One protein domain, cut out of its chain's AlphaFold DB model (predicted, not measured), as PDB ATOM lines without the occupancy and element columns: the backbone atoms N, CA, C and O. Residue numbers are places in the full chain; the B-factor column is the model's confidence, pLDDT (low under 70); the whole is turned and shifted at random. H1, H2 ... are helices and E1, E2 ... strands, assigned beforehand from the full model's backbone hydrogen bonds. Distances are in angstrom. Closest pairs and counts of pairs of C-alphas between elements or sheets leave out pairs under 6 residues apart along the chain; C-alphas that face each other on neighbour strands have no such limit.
ATOM      1  N   ASN A  13      34.603  31.750  19.894       89.38
ATOM      2  CA  ASN A  13      33.465  32.190  19.090       89.38
ATOM      3  C   ASN A  13      33.502  33.721  18.946       89.38
ATOM      4  O   ASN A  13      32.822  34.437  19.678       89.38
ATOM      5  N   ILE A  14      34.374  34.219  18.068       91.12
ATOM      6  CA  ILE A  14      34.548  35.654  17.813       91.12
ATOM      7  C   ILE A  14      33.839  35.996  16.500       91.12
ATOM      8  O   ILE A  14      34.152  35.386  15.476       91.12
ATOM      9  N   PRO A  15      32.906  36.965  16.489       94.62
ATOM     10  CA  PRO A  15      32.193  37.325  15.274       94.62
ATOM     11  C   PRO A  15      33.126  38.007  14.271       94.62
ATOM     12  O   PRO A  15      33.931  38.870  14.633       94.62
ATOM     13  N   VAL A  16      32.969  37.671  12.992       94.06
ATOM     14  CA  VAL A  16      33.555  38.459  11.904       94.06
ATOM     15  C   VAL A  16      32.764  39.758  11.779       94.06
ATOM     16  O   VAL A  16      31.532  39.741  11.780       94.06
ATOM     17  N   LYS A  17      33.457  40.893  11.697       94.00
ATOM     18  CA  LYS A  17      32.835  42.203  11.496       94.00
ATOM     19  C   LYS A  17      33.515  42.938  10.356       94.00
ATOM     20  O   LYS A  17      34.739  43.065  10.330       94.00
ATOM     21  N   LYS A  18      32.701  43.499   9.465       91.62
ATOM     22  CA  LYS A  18      33.160  44.511   8.521       91.62
ATOM     23  C   LYS A  18      33.401  45.806   9.291       91.62
ATOM     24  O   LYS A  18      32.486  46.331   9.920       91.62
ATOM     25  N   VAL A  19      34.642  46.270   9.274       93.12
ATOM     26  CA  VAL A  19      35.075  47.504   9.930       93.12
ATOM     27  C   VAL A  19      35.851  48.308   8.902       93.12
ATOM     28  O   VAL A  19      36.724  47.761   8.222       93.12
ATOM     29  N   ASP A  20      35.513  49.584   8.771       92.69
ATOM     30  CA  ASP A  20      36.230  50.475   7.869       92.69
ATOM     31  C   ASP A  20      37.658  50.696   8.375       92.69
ATOM     32  O   ASP A  20      37.921  50.771   9.578       92.69
ATOM     33  N   HIS A  21      38.595  50.768   7.436       96.06
ATOM     34  CA  HIS A  21      39.993  51.034   7.732       96.06
ATOM     35  C   HIS A  21      40.318  52.499   7.442       96.06
ATOM     36  O   HIS A  21      39.684  53.147   6.611       96.06
ATOM     37  N   VAL A  22      41.368  52.990   8.085       97.12
ATOM     38  CA  VAL A  22      42.044  54.238   7.726       97.12
ATOM     39  C   VAL A  22      43.425  53.915   7.167       97.12
ATOM     40  O   VAL A  22      43.985  52.857   7.454       97.12
ATOM     41  N   LEU A  23      43.993  54.815   6.368       97.81
ATOM     42  CA  LEU A  23      45.380  54.697   5.924       97.81
ATOM     43  C   LEU A  23      46.282  55.424   6.921       97.81
ATOM     44  O   LEU A  23      46.240  56.649   7.021       97.81
ATOM     45  N   LEU A  24      47.089  54.669   7.661       98.12
ATOM     46  CA  LEU A  24      48.129  55.234   8.520       98.12
ATOM     47  C   LEU A  24      49.454  55.274   7.766       98.12
ATOM     48  O   LEU A  24      49.739  54.381   6.972       98.12
ATOM     49  N   SER A  25      50.281  56.282   8.046       98.06
ATOM     50  CA  SER A  25      51.675  56.289   7.591       98.06
ATOM     51  C   SER A  25      52.436  55.131   8.243       98.06
ATOM     52  O   SER A  25      52.328  54.933   9.458       98.06
ATOM     53  N   LEU A  26      53.237  54.396   7.471       97.69
ATOM     54  CA  LEU A  26      54.079  53.312   7.992       97.69
ATOM     55  C   LEU A  26      55.040  53.795   9.080       97.69
ATOM     56  O   LEU A  26      55.278  53.070  10.046       97.69
ATOM     57  N   ASP A  27      55.537  55.025   8.964       96.62
ATOM     58  CA  ASP A  27      56.460  55.614   9.933       96.62
ATOM     59  C   ASP A  27      55.765  56.028  11.230       96.62
ATOM     60  O   ASP A  27      56.424  56.239  12.250       96.62
ATOM     61  N   SER A  28      54.433  56.140  11.231       97.62
ATOM     62  CA  SER A  28      53.658  56.410  12.446       97.62
ATOM     63  C   SER A  28      53.479  55.176  13.337       97.62
ATOM     64  O   SER A  28      53.042  55.314  14.478       97.62
ATOM     65  N   LEU A  29      53.836  53.985  12.849       98.25
ATOM     66  CA  LEU A  29      53.601  52.712  13.522       98.25
ATOM     67  C   LEU A  29      54.855  52.193  14.225       98.25
ATOM     68  O   LEU A  29      55.943  52.160  13.651       98.25
ATOM     69  N   LEU A  30      54.682  51.747  15.468       98.12
ATOM     70  CA  LEU A  30      55.715  51.135  16.292       98.12
ATOM     71  C   LEU A  30      55.403  49.643  16.490       98.12
ATOM     72  O   LEU A  30      54.354  49.309  17.056       98.12
ATOM     73  N   PRO A  31      56.282  48.729  16.037       97.56
ATOM     74  CA  PRO A  31      56.154  47.310  16.339       97.56
ATOM     75  C   PRO A  31      56.510  47.041  17.804       97.56
ATOM     76  O   PRO A  31      57.444  47.631  18.339       97.56
ATOM     77  N   HIS A  32      55.812  46.096  18.434       97.00
ATOM     78  CA  HIS A  32      56.185  45.587  19.762       97.00
ATOM     79  C   HIS A  32      56.752  44.181  19.761       97.00
ATOM     80  O   HIS A  32      57.194  43.723  20.808       97.00
ATOM     81  N   GLU A  33      56.763  43.501  18.620       96.56
ATOM     82  CA  GLU A  33      57.400  42.197  18.462       96.56
ATOM     83  C   GLU A  33      58.377  42.206  17.294       96.56
ATOM     84  O   GLU A  33      58.162  42.878  16.280       96.56
ATOM     85  N   GLU A  34      59.447  41.431  17.447       96.94
ATOM     86  CA  GLU A  34      60.351  41.083  16.364       96.94
ATOM     87  C   GLU A  34      59.592  40.304  15.278       96.94
ATOM     88  O   GLU A  34      58.692  39.502  15.546       96.94
ATOM     89  N   ILE A  35      59.983  40.528  14.027       93.88
ATOM     90  CA  ILE A  35      59.447  39.799  12.879       93.88
ATOM     91  C   ILE A  35      60.257  38.528  12.612       93.88
ATOM     92  O   ILE A  35      61.404  38.388  13.023       93.88
ATOM     93  N   VAL A  36      59.646  37.614  11.861       91.06
ATOM     94  CA  VAL A  36      60.267  36.356  11.429       91.06
ATOM     95  C   VAL A  36      60.476  36.442   9.925       91.06
ATOM     96  O   VAL A  36      59.502  36.617   9.193       91.06
ATOM     97  N   THR A  37      61.722  36.321   9.468       90.38
ATOM     98  CA  THR A  37      62.115  36.562   8.069       90.38
ATOM     99  C   THR A  37      61.383  35.665   7.074       90.38
ATOM    100  O   THR A  37      60.898  36.148   6.059       90.38
ATOM    101  N   GLU A  38      61.235  34.371   7.370       88.81
ATOM    102  CA  GLU A  38      60.491  33.447   6.498       88.81
ATOM    103  C   GLU A  38      59.037  33.908   6.316       88.81
ATOM    104  O   GLU A  38      58.539  34.014   5.197       88.81
ATOM    105  N   ARG A  39      58.390  34.311   7.416       90.75
ATOM    106  CA  ARG A  39      57.019  34.825   7.379       90.75
ATOM    107  C   ARG A  39      56.917  36.170   6.662       90.75
ATOM    108  O   ARG A  39      55.909  36.418   6.011       90.75
ATOM    109  N   LEU A  40      57.921  37.037   6.787       95.19
ATOM    110  CA  LEU A  40      57.997  38.280   6.018       95.19
ATOM    111  C   LEU A  40      58.014  37.973   4.515       95.19
ATOM    112  O   LEU A  40      57.170  38.498   3.791       95.19
ATOM    113  N   ASN A  41      58.891  37.070   4.074       95.38
ATOM    114  CA  ASN A  41      59.023  36.688   2.667       95.38
ATOM    115  C   ASN A  41      57.713  36.128   2.094       95.38
ATOM    116  O   ASN A  41      57.306  36.517   0.996       95.38
ATOM    117  N   ASP A  42      57.020  35.269   2.850       95.00
ATOM    118  CA  ASP A  42      55.705  34.742   2.466       95.00
ATOM    119  C   ASP A  42      54.684  35.864   2.243       95.00
ATOM    120  O   ASP A  42      53.936  35.853   1.263       95.00
ATOM    121  N   ILE A  43      54.648  36.846   3.147       96.56
ATOM    122  CA  ILE A  43      53.703  37.965   3.079       96.56
ATOM    123  C   ILE A  43      54.061  38.918   1.935       96.56
ATOM    124  O   ILE A  43      53.160  39.347   1.217       96.56
ATOM    125  N   VAL A  44      55.346  39.208   1.708       97.75
ATOM    126  CA  VAL A  44      55.806  40.005   0.556       97.75
ATOM    127  C   VAL A  44      55.370  39.345  -0.752       97.75
ATOM    128  O   VAL A  44      54.802  40.014  -1.618       97.75
ATOM    129  N   LYS A  45      55.586  38.032  -0.891       97.50
ATOM    130  CA  LYS A  45      55.159  37.266  -2.068       97.50
ATOM    131  C   LYS A  45      53.641  37.328  -2.252       97.50
ATOM    132  O   LYS A  45      53.182  37.673  -3.336       97.50
ATOM    133  N   MET A  46      52.881  37.076  -1.188       97.19
ATOM    134  CA  MET A  46      51.417  37.119  -1.212       97.19
ATOM    135  C   MET A  46      50.879  38.495  -1.631       97.19
ATOM    136  O   MET A  46      49.989  38.569  -2.473       97.19
ATOM    137  N   ILE A  47      51.421  39.588  -1.080       97.62
ATOM    138  CA  ILE A  47      50.993  40.955  -1.426       97.62
ATOM    139  C   ILE A  47      51.277  41.256  -2.904       97.62
ATOM    140  O   ILE A  47      50.420  41.826  -3.579       97.62
ATOM    141  N   LYS A  48      52.444  40.846  -3.426       97.06
ATOM    142  CA  LYS A  48      52.783  41.002  -4.852       97.06
ATOM    143  C   LYS A  48      51.836  40.209  -5.757       97.06
ATOM    144  O   LYS A  48      51.367  40.748  -6.751       97.06
ATOM    145  N   GLU A  49      51.543  38.957  -5.408       97.38
ATOM    146  CA  GLU A  49      50.653  38.080  -6.184       97.38
ATOM    147  C   GLU A  49      49.205  38.582  -6.203       97.38
ATOM    148  O   GLU A  49      48.557  38.564  -7.246       97.38
ATOM    149  N   LEU A  50      48.699  39.065  -5.065       96.81
ATOM    150  CA  LEU A  50      47.350  39.630  -4.958       96.81
ATOM    151  C   LEU A  50      47.247  41.056  -5.514       96.81
ATOM    152  O   LEU A  50      46.137  41.542  -5.729       96.81
ATOM    153  N   ASN A  51      48.380  41.745  -5.684       97.44
ATOM    154  CA  ASN A  51      48.461  43.190  -5.912       97.44
ATOM    155  C   ASN A  51      47.625  44.010  -4.900       97.44
ATOM    156  O   ASN A  51      47.058  45.065  -5.207       97.44
ATOM    157  N   ALA A  52      47.504  43.488  -3.678       97.56
ATOM    158  CA  ALA A  52      46.655  44.029  -2.630       97.56
ATOM    159  C   ALA A  52      47.077  43.517  -1.247       97.56
ATOM    160  O   ALA A  52      47.671  42.447  -1.103       97.56
ATOM    161  N   VAL A  53      46.698  44.268  -0.220       96.62
ATOM    162  CA  VAL A  53      46.732  43.849   1.182       96.62
ATOM    163  C   VAL A  53      45.358  43.290   1.530       96.62
ATOM    164  O   VAL A  53      44.367  44.013   1.492       96.62
ATOM    165  N   ASP A  54      45.277  42.003   1.855       93.81
ATOM    166  CA  ASP A  54      44.008  41.284   2.028       93.81
ATOM    167  C   ASP A  54      43.193  41.730   3.256       93.81
ATOM    168  O   ASP A  54      41.964  41.616   3.267       93.81
ATOM    169  N   MET A  55      43.871  42.260   4.274       93.62
ATOM    170  CA  MET A  55      43.297  42.644   5.563       93.62
ATOM    171  C   MET A  55      44.057  43.832   6.184       93.62
ATOM    172  O   MET A  55      45.294  43.837   6.160       93.62
ATOM    173  N   PRO A  56      43.367  44.783   6.848       95.94
ATOM    174  CA  PRO A  56      44.011  45.881   7.566       95.94
ATOM    175  C   PRO A  56      44.748  45.390   8.817       95.94
ATOM    176  O   PRO A  56      44.346  44.409   9.450       95.94
ATOM    177  N   ILE A  57      45.824  46.068   9.208       97.69
ATOM    178  CA  ILE A  57      46.460  45.813  10.506       97.69
ATOM    179  C   ILE A  57      45.579  46.327  11.645       97.69
ATOM    180  O   ILE A  57      44.701  47.166  11.435       97.69
ATOM    181  N   ILE A  58      45.825  45.854  12.862       98.38
ATOM    182  CA  ILE A  58      45.188  46.402  14.059       98.38
ATOM    183  C   ILE A  58      46.197  47.301  14.747       98.38
ATOM    184  O   ILE A  58      47.305  46.865  15.060       98.38
ATOM    185  N   ALA A  59      45.808  48.543  15.000       98.44
ATOM    186  CA  ALA A  59      46.667  49.533  15.623       98.44
ATOM    187  C   ALA A  59      45.954  50.230  16.783       98.44
ATOM    188  O   ALA A  59      44.725  50.275  16.842       98.44
ATOM    189  N   ALA A  60      46.719  50.799  17.707       98.38
ATOM    190  CA  ALA A  60      46.176  51.646  18.760       98.38
ATOM    191  C   ALA A  60      47.060  52.865  19.006       98.38
ATOM    192  O   ALA A  60      48.281  52.731  18.952       98.38
ATOM    193  N   PRO A  61      46.476  54.040  19.281       97.81
ATOM    194  CA  PRO A  61      47.253  55.235  19.577       97.81
ATOM    195  C   PRO A  61      48.080  55.035  20.852       97.81
ATOM    196  O   PRO A  61      47.637  54.371  21.792       97.81
ATOM    197  N   ILE A  62      49.275  55.620  20.879       96.00
ATOM    198  CA  ILE A  62      50.131  55.650  22.065       96.00
ATOM    199  C   ILE A  62      49.991  57.026  22.706       96.00
ATOM    200  O   ILE A  62      50.306  58.040  22.089       96.00
ATOM    201  N   GLU A  63      49.499  57.073  23.941       90.12
ATOM    202  CA  GLU A  63      49.285  58.332  24.653       90.12
ATOM    203  C   GLU A  63      50.591  59.135  24.781       90.12
ATOM    204  O   GLU A  63      51.656  58.588  25.062       90.12
ATOM    205  N   GLY A  64      50.512  60.446  24.534       90.12
ATOM    206  CA  GLY A  64      51.670  61.343  24.561       90.12
ATOM    207  C   GLY A  64      52.587  61.257  23.336       90.12
ATOM    208  O   GLY A  64      53.496  62.076  23.215       90.12
ATOM    209  N   LEU A  65      52.343  60.331  22.402       91.31
ATOM    210  CA  LEU A  65      53.078  60.219  21.143       91.31
ATOM    211  C   LEU A  65      52.130  60.384  19.949       91.31
ATOM    212  O   LEU A  65      51.026  59.852  19.928       91.31
ATOM    213  N   ASN A  66      52.586  61.046  18.884       95.06
ATOM    214  CA  ASN A  66      51.884  61.022  17.594       95.06
ATOM    215  C   ASN A  66      52.221  59.729  16.821       95.06
ATOM    216  O   ASN A  66      52.784  59.765  15.723       95.06
ATOM    217  N   LYS A  67      51.999  58.578  17.467       97.69
ATOM    218  CA  LYS A  67      52.380  57.238  17.004       97.69
ATOM    219  C   LYS A  67      51.327  56.205  17.404       97.69
ATOM    220  O   LYS A  67      50.538  56.419  18.323       97.69
ATOM    221  N   TYR A  68      51.367  55.061  16.735       98.50
ATOM    222  CA  TYR A  68      50.464  53.940  16.950       98.50
ATOM    223  C   TYR A  68      51.249  52.664  17.260       98.50
ATOM    224  O   TYR A  68      52.212  52.342  16.575       98.50
ATOM    225  N   LEU A  69      50.812  51.903  18.258       98.44
ATOM    226  CA  LEU A  69      51.249  50.531  18.495       98.44
ATOM    227  C   LEU A  69      50.635  49.620  17.429       98.44
ATOM    228  O   LEU A  69      49.418  49.643  17.243       98.44
ATOM    229  N   ILE A  70      51.439  48.765  16.800       98.44
ATOM    230  CA  ILE A  70      50.935  47.656  15.976       98.44
ATOM    231  C   ILE A  70      50.473  46.537  16.911       98.44
ATOM    232  O   ILE A  70      51.304  45.843  17.468       98.44
ATOM    233  N   ILE A  71      49.172  46.319  17.079       97.81
ATOM    234  CA  ILE A  71      48.649  45.222  17.912       97.81
ATOM    235  C   ILE A  71      48.724  43.890  17.164       97.81
ATOM    236  O   ILE A  71      49.155  42.890  17.728       97.81
ATOM    237  N   ASP A  72      48.324  43.886  15.894       96.94
ATOM    238  CA  ASP A  72      48.422  42.728  15.009       96.94
ATOM    239  C   ASP A  72      48.793  43.182  13.596       96.94
ATOM    240  O   ASP A  72      48.290  44.196  13.111       96.94
ATOM    241  N   GLY A  73      49.651  42.411  12.923       96.06
ATOM    242  CA  GLY A  73      50.080  42.686  11.550       96.06
ATOM    243  C   GLY A  73      51.522  43.171  11.375       96.06
ATOM    244  O   GLY A  73      51.813  43.789  10.354       96.06
ATOM    245  N   HIS A  74      52.444  42.860  12.293       97.50
ATOM    246  CA  HIS A  74      53.867  43.249  12.212       97.50
ATOM    247  C   HIS A  74      54.526  42.835  10.894       97.50
ATOM    248  O   HIS A  74      55.200  43.647  10.267       97.50
ATOM    249  N   HIS A  75      54.289  41.606  10.415       97.12
ATOM    250  CA  HIS A  75      54.833  41.155   9.125       97.12
ATOM    251  C   HIS A  75      54.214  41.886   7.929       97.12
ATOM    252  O   HIS A  75      54.908  42.092   6.944       97.12
ATOM    253  N   ARG A  76      52.940  42.308   8.004       97.38
ATOM    254  CA  ARG A  76      52.289  43.105   6.944       97.38
ATOM    255  C   ARG A  76      52.869  44.515   6.883       97.38
ATOM    256  O   ARG A  76      53.187  44.990   5.799       97.38
ATOM    257  N   TRP A  77      53.069  45.145   8.040       98.25
ATOM    258  CA  TRP A  77      53.776  46.423   8.147       98.25
ATOM    259  C   TRP A  77      55.197  46.334   7.581       98.25
ATOM    260  O   TRP A  77      55.567  47.142   6.731       98.25
ATOM    261  N   ALA A  78      55.964  45.317   7.981       97.88
ATOM    262  CA  ALA A  78      57.323  45.117   7.491       97.88
ATOM    263  C   ALA A  78      57.363  44.832   5.979       97.88
ATOM    264  O   ALA A  78      58.189  45.408   5.279       97.88
ATOM    265  N   ALA A  79      56.440  44.014   5.463       98.00
ATOM    266  CA  ALA A  79      56.351  43.705   4.038       98.00
ATOM    267  C   ALA A  79      56.049  44.950   3.200       98.00
ATOM    268  O   ALA A  79      56.710  45.188   2.197       98.00
ATOM    269  N   LEU A  80      55.082  45.772   3.613       98.12
ATOM    270  CA  LEU A  80      54.778  47.021   2.912       98.12
ATOM    271  C   LEU A  80      55.945  48.006   2.952       98.12
ATOM    272  O   LEU A  80      56.215  48.666   1.952       98.12
ATOM    273  N   LYS A  81      56.670  48.055   4.073       97.31
ATOM    274  CA  LYS A  81      57.890  48.855   4.188       97.31
ATOM    275  C   LYS A  81      58.975  48.378   3.215       97.31
ATOM    276  O   LYS A  81      59.590  49.206   2.553       97.31
ATOM    277  N   GLU A  82      59.178  47.067   3.081       97.50
ATOM    278  CA  GLU A  82      60.112  46.476   2.105       97.50
ATOM    279  C   GLU A  82      59.684  46.740   0.653       97.50
ATOM    280  O   GLU A  82      60.518  46.983  -0.216       97.50
ATOM    281  N   LEU A  83      58.377  46.751   0.395       97.31
ATOM    282  CA  LEU A  83      57.790  47.066  -0.908       97.31
ATOM    283  C   LEU A  83      57.801  48.565  -1.248       97.31
ATOM    284  O   LEU A  83      57.323  48.929  -2.324       97.31
ATOM    285  N   GLY A  84      58.313  49.422  -0.361       97.19
ATOM    286  CA  GLY A  84      58.413  50.867  -0.565       97.19
ATOM    287  C   GLY A  84      57.090  51.624  -0.446       97.19
ATOM    288  O   GLY A  84      57.014  52.766  -0.891       97.19
ATOM    289  N   ALA A  85      56.041  51.009   0.109       97.88
ATOM    290  CA  ALA A  85      54.803  51.725   0.403       97.88
ATOM    291  C   ALA A  85      55.056  52.785   1.487       97.88
ATOM    292  O   ALA A  85      56.002  52.676   2.265       97.88
ATOM    293  N   SER A  86      54.200  53.799   1.563       97.75
ATOM    294  CA  SER A  86      54.251  54.826   2.611       97.75
ATOM    295  C   SER A  86      53.084  54.727   3.594       97.75
ATOM    296  O   SER A  86      53.169  55.232   4.718       97.75
ATOM    297  N   LYS A  87      52.004  54.039   3.204       98.25
ATOM    298  CA  LYS A  87      50.772  53.877   3.986       98.25
ATOM    299  C   LYS A  87      50.399  52.412   4.181       98.25
ATOM    300  O   LYS A  87      50.830  51.529   3.446       98.25
ATOM    301  N   ILE A  88      49.545  52.160   5.170       98.25
ATOM    302  CA  ILE A  88      48.991  50.836   5.453       98.25
ATOM    303  C   ILE A  88      47.536  50.928   5.929       98.25
ATOM    304  O   ILE A  88      47.227  51.735   6.818       98.25
ATOM    305  N   PRO A  89      46.625  50.100   5.380       98.00
ATOM    306  CA  PRO A  89      45.263  50.018   5.883       98.00
ATOM    307  C   PRO A  89      45.267  49.496   7.317       98.00
ATOM    308  O   PRO A  89      45.848  48.454   7.620       98.00
ATOM    309  N   SER A  90      44.619  50.239   8.204       98.25
ATOM    310  CA  SER A  90      44.659  50.022   9.645       98.25
ATOM    311  C   SER A  90      43.277  50.200  10.256       98.25
ATOM    312  O   SER A  90      42.558  51.141   9.925       98.25
ATOM    313  N   ILE A  91      42.917  49.326  11.188       98.25
ATOM    314  CA  ILE A  91      41.787  49.520  12.094       98.25
ATOM    315  C   ILE A  91      42.360  50.019  13.415       98.25
ATOM    316  O   ILE A  91      43.103  49.305  14.093       98.25
ATOM    317  N   VAL A  92      42.016  51.256  13.767       98.25
ATOM    318  CA  VAL A  92      42.430  51.869  15.029       98.25
ATOM    319  C   VAL A  92      41.431  51.488  16.112       98.25
ATOM    320  O   VAL A  92      40.235  51.740  15.974       98.25
ATOM    321  N   ILE A  93      41.913  50.881  17.194       97.75
ATOM    322  CA  ILE A  93      41.076  50.452  18.316       97.75
ATOM    323  C   ILE A  93      41.459  51.162  19.613       97.75
ATOM    324  O   ILE A  93      42.604  51.571  19.812       97.75
ATOM    325  N   ASN A  94      40.510  51.230  20.547       97.44
ATOM    326  CA  ASN A  94      40.826  51.535  21.936       97.44
ATOM    327  C   ASN A  94      41.511  50.314  22.573       97.44
ATOM    328  O   ASN A  94      40.847  49.345  22.943       97.44
ATOM    329  N   TYR A  95      42.838  50.356  22.713       97.75
ATOM    330  CA  TYR A  95      43.592  49.230  23.268       97.75
ATOM    331  C   TYR A  95      43.159  48.878  24.687       97.75
ATOM    332  O   TYR A  95      43.124  47.701  25.039       97.75
ATOM    333  N   PHE A  96      42.787  49.870  25.497       97.50
ATOM    334  CA  PHE A  96      42.393  49.681  26.891       97.50
ATOM    335  C   PHE A  96      40.925  49.282  27.072       97.50
ATOM    336  O   PHE A  96      40.520  49.032  28.205       97.50
ATOM    337  N   ASP A  97      40.159  49.111  25.987       97.75
ATOM    338  CA  ASP A  97      38.834  48.491  26.052       97.75
ATOM    339  C   ASP A  97      38.931  47.132  26.783       97.75
ATOM    340  O   ASP A  97      39.791  46.303  26.442       97.75
ATOM    341  N   PRO A  98      38.094  46.875  27.806       97.06
ATOM    342  CA  PRO A  98      38.153  45.641  28.582       97.06
ATOM    343  C   PRO A  98      37.893  44.381  27.747       97.06
ATOM    344  O   PRO A  98      38.298  43.299  28.173       97.06
ATOM    345  N   ASN A  99      37.265  44.484  26.576       96.69
ATOM    346  CA  ASN A  99      37.009  43.372  25.658       96.69
ATOM    347  C   ASN A  99      38.211  43.026  24.773       96.69
ATOM    348  O   ASN A  99      38.260  41.934  24.211       96.69
ATOM    349  N   VAL A 100      39.202  43.912  24.673       97.56
ATOM    350  CA  VAL A 100      40.508  43.572  24.103       97.56
ATOM    351  C   VAL A 100      41.281  42.826  25.184       97.56
ATOM    352  O   VAL A 100      41.545  43.372  26.254       97.56
ATOM    353  N   LYS A 101      41.645  41.571  24.951       97.50
ATOM    354  CA  LYS A 101      42.429  40.776  25.906       97.50
ATOM    355  C   LYS A 101      43.837  40.572  25.375       97.50
ATOM    356  O   LYS A 101      44.035  40.465  24.167       97.50
ATOM    357  N   PRO A 235      37.326  41.584  20.333       95.56
ATOM    358  CA  PRO A 235      35.900  41.250  20.345       95.56
ATOM    359  C   PRO A 235      35.316  40.979  18.947       95.56
ATOM    360  O   PRO A 235      34.114  40.749  18.811       95.56
ATOM    361  N   PHE A 236      36.139  41.049  17.901       95.31
ATOM    362  CA  PHE A 236      35.773  40.754  16.524       95.31
ATOM    363  C   PHE A 236      36.997  40.303  15.724       95.31
ATOM    364  O   PHE A 236      38.134  40.620  16.075       95.31
ATOM    365  N   ILE A 237      36.752  39.605  14.620       92.69
ATOM    366  CA  ILE A 237      37.743  39.362  13.571       92.69
ATOM    367  C   ILE A 237      37.432  40.346  12.436       92.69
ATOM    368  O   ILE A 237      36.291  40.350  11.963       92.69
ATOM    369  N   PRO A 238      38.378  41.201  12.008       92.69
ATOM    370  CA  PRO A 238      38.155  42.061  10.855       92.69
ATOM    371  C   PRO A 238      37.868  41.230   9.608       92.69
ATOM    372  O   PRO A 238      38.605  40.291   9.305       92.69
ATOM    373  N   ASP A 239      36.813  41.587   8.886       92.25
ATOM    374  CA  ASP A 239      36.557  41.013   7.568       92.25
ATOM    375  C   ASP A 239      37.648  41.428   6.565       92.25
ATOM    376  O   ASP A 239      38.271  42.490   6.694       92.25
ATOM    377  N   LYS A 240      37.890  40.587   5.559       92.75
ATOM    378  CA  LYS A 240      38.861  40.884   4.500       92.75
ATOM    379  C   LYS A 240      38.344  42.012   3.614       92.75
ATOM    380  O   LYS A 240      37.169  42.041   3.259       92.75
ATOM    381  N   ASN A 241      39.226  42.930   3.226       89.44
ATOM    382  CA  ASN A 241      38.836  44.116   2.458       89.44
ATOM    383  C   ASN A 241      39.765  44.473   1.283       89.44
ATOM    384  O   ASN A 241      39.479  45.455   0.608       89.44
ATOM    385  N   TYR A 242      40.802  43.667   1.008       94.81
ATOM    386  CA  TYR A 242      41.642  43.708  -0.205       94.81
ATOM    387  C   TYR A 242      41.949  45.123  -0.731       94.81
ATOM    388  O   TYR A 242      41.446  45.552  -1.770       94.81
ATOM    389  N   VAL A 243      42.809  45.851  -0.022       96.44
ATOM    390  CA  VAL A 243      43.218  47.213  -0.390       96.44
ATOM    391  C   VAL A 243      44.334  47.161  -1.429       96.44
ATOM    392  O   VAL A 243      45.387  46.578  -1.178       96.44
ATOM    393  N   LYS A 244      44.111  47.766  -2.601       97.38
ATOM    394  CA  LYS A 244      45.064  47.743  -3.719       97.38
ATOM    395  C   LYS A 244      46.394  48.396  -3.362       97.38
ATOM    396  O   LYS A 244      46.419  49.489  -2.794       97.38
ATOM    397  N   LEU A 245      47.485  47.768  -3.791       96.56
ATOM    398  CA  LEU A 245      48.840  48.205  -3.459       96.56
ATOM    399  C   LEU A 245      49.159  49.618  -3.992       96.56
ATOM    400  O   LEU A 245      49.779  50.403  -3.285       96.56
ATOM    401  N   GLU A 246      48.645  49.983  -5.173       96.31
ATOM    402  CA  GLU A 246      48.818  51.315  -5.789       96.31
ATOM    403  C   GLU A 246      48.353  52.480  -4.897       96.31
ATOM    404  O   GLU A 246      48.903  53.573  -4.966       96.31
ATOM    405  N   THR A 247      47.372  52.242  -4.020       96.25
ATOM    406  CA  THR A 247      46.820  53.269  -3.116       96.25
ATOM    407  C   THR A 247      47.694  53.531  -1.888       96.25
ATOM    408  O   THR A 247      47.423  54.455  -1.119       96.25
ATOM    409  N   LEU A 248      48.723  52.704  -1.679       97.25
ATOM    410  CA  LEU A 248      49.569  52.713  -0.485       97.25
ATOM    411  C   LEU A 248      50.904  53.434  -0.690       97.25
ATOM    412  O   LEU A 248      51.666  53.573   0.266       97.25
TER     413      LEU A 248
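What this domain is: This is residues 13 to 101 and 235 to 248 of the 251 residues of the protein "ParB domain-containing protein" of Zestosphaera tikiterensis (UniProt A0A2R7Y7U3). A small five-stranded sheet, strongly twisted and curled like part of a barrel, has helix H2 packed on it, mainly at E5 and E2, with the longer helix H1 packed on H2 away from the sheet. The tiny H3 grazes the sheet near E5, and the unnamed stretches at residues 13 to 21 and 235 to 244 run beside this body, paired briefly at residues 16 to 17 with 237 to 238. The printed part has 103 residues, in the order E1, E2, H1, E3, E4, H2, E5, H3; the sheet runs E1, E5, E3, E4, E2 and is mixed. The class is mixed, helices and strands, with under half of the residues in named elements. The whole is compact, with a radius of gyration of the C-alphas of 13.4 A, and spans 37 by 32 by 26 A.

Where its parts are: Begin at C-alpha 22, at (42.044, 54.238, 7.726), where E1 starts; it covers residues 22 to 25. E2 follows at residues 29 to 31. Next find H1, residues 37 to 50, 19.9 A long, ending at C-alpha 50 at (47.350, 39.630, -4.958). E3, residues 57 to 61, is 13.1 A long, and E4 covers residues 68 to 72. H2, residues 74 to 82, is 12.3 A long, and E5, residues 87 to 92, 14.0 A. Past the cut, H3 covers residues 245 to 248 and ends at (49.569, 52.713, -0.485).

How they stand to each other: Start in the sheet at its edge strand E1, antiparallel to E5, with N 22 and O 90 2.9 A apart. E5 pairs with E1 over residues 87 to 90 and with E3, parallel, over residues 90 to 92; look there for N 91 and O 57 at 2.8 A. E3 and E4 are a hairpin, antiparallel, with N 69 and O 60 at 2.8 A. E4 is parallel to the other edge strand, E2, with N 30 and O 68 at 2.8 A. H2 is on the sheet at a height of 8.3 A, only just over none of its strands, with 2 of its C-alphas falling on E4. H1, not on the sheet, touches H2 with residues 39 to 44 alone. Their closest C-alphas, of Val 44 and Ala 79, are 5.1 A apart. They run the same way at a steep tilt of 67 degrees, only just short of about perpendicular. H3 only grazes the sheet; the closest C-alphas of H3 and E5, Leu 248 and Lys 87, are 4.8 A apart. In H1 and H2 every O i to N i+4 pair is within hydrogen-bond range; H3 is too short for one.

The domain as a whole: Look for the two C-alphas farthest apart, Glu 49 and Gly 64, at 38.6 A. Residues 102 to 234 are not printed, and C-alphas 101 and 235 are 8.6 A apart across this cut. Of the links that are printed whole, none is long. The mean pLDDT of the printed part is 96.1, and no printed residue is under 70.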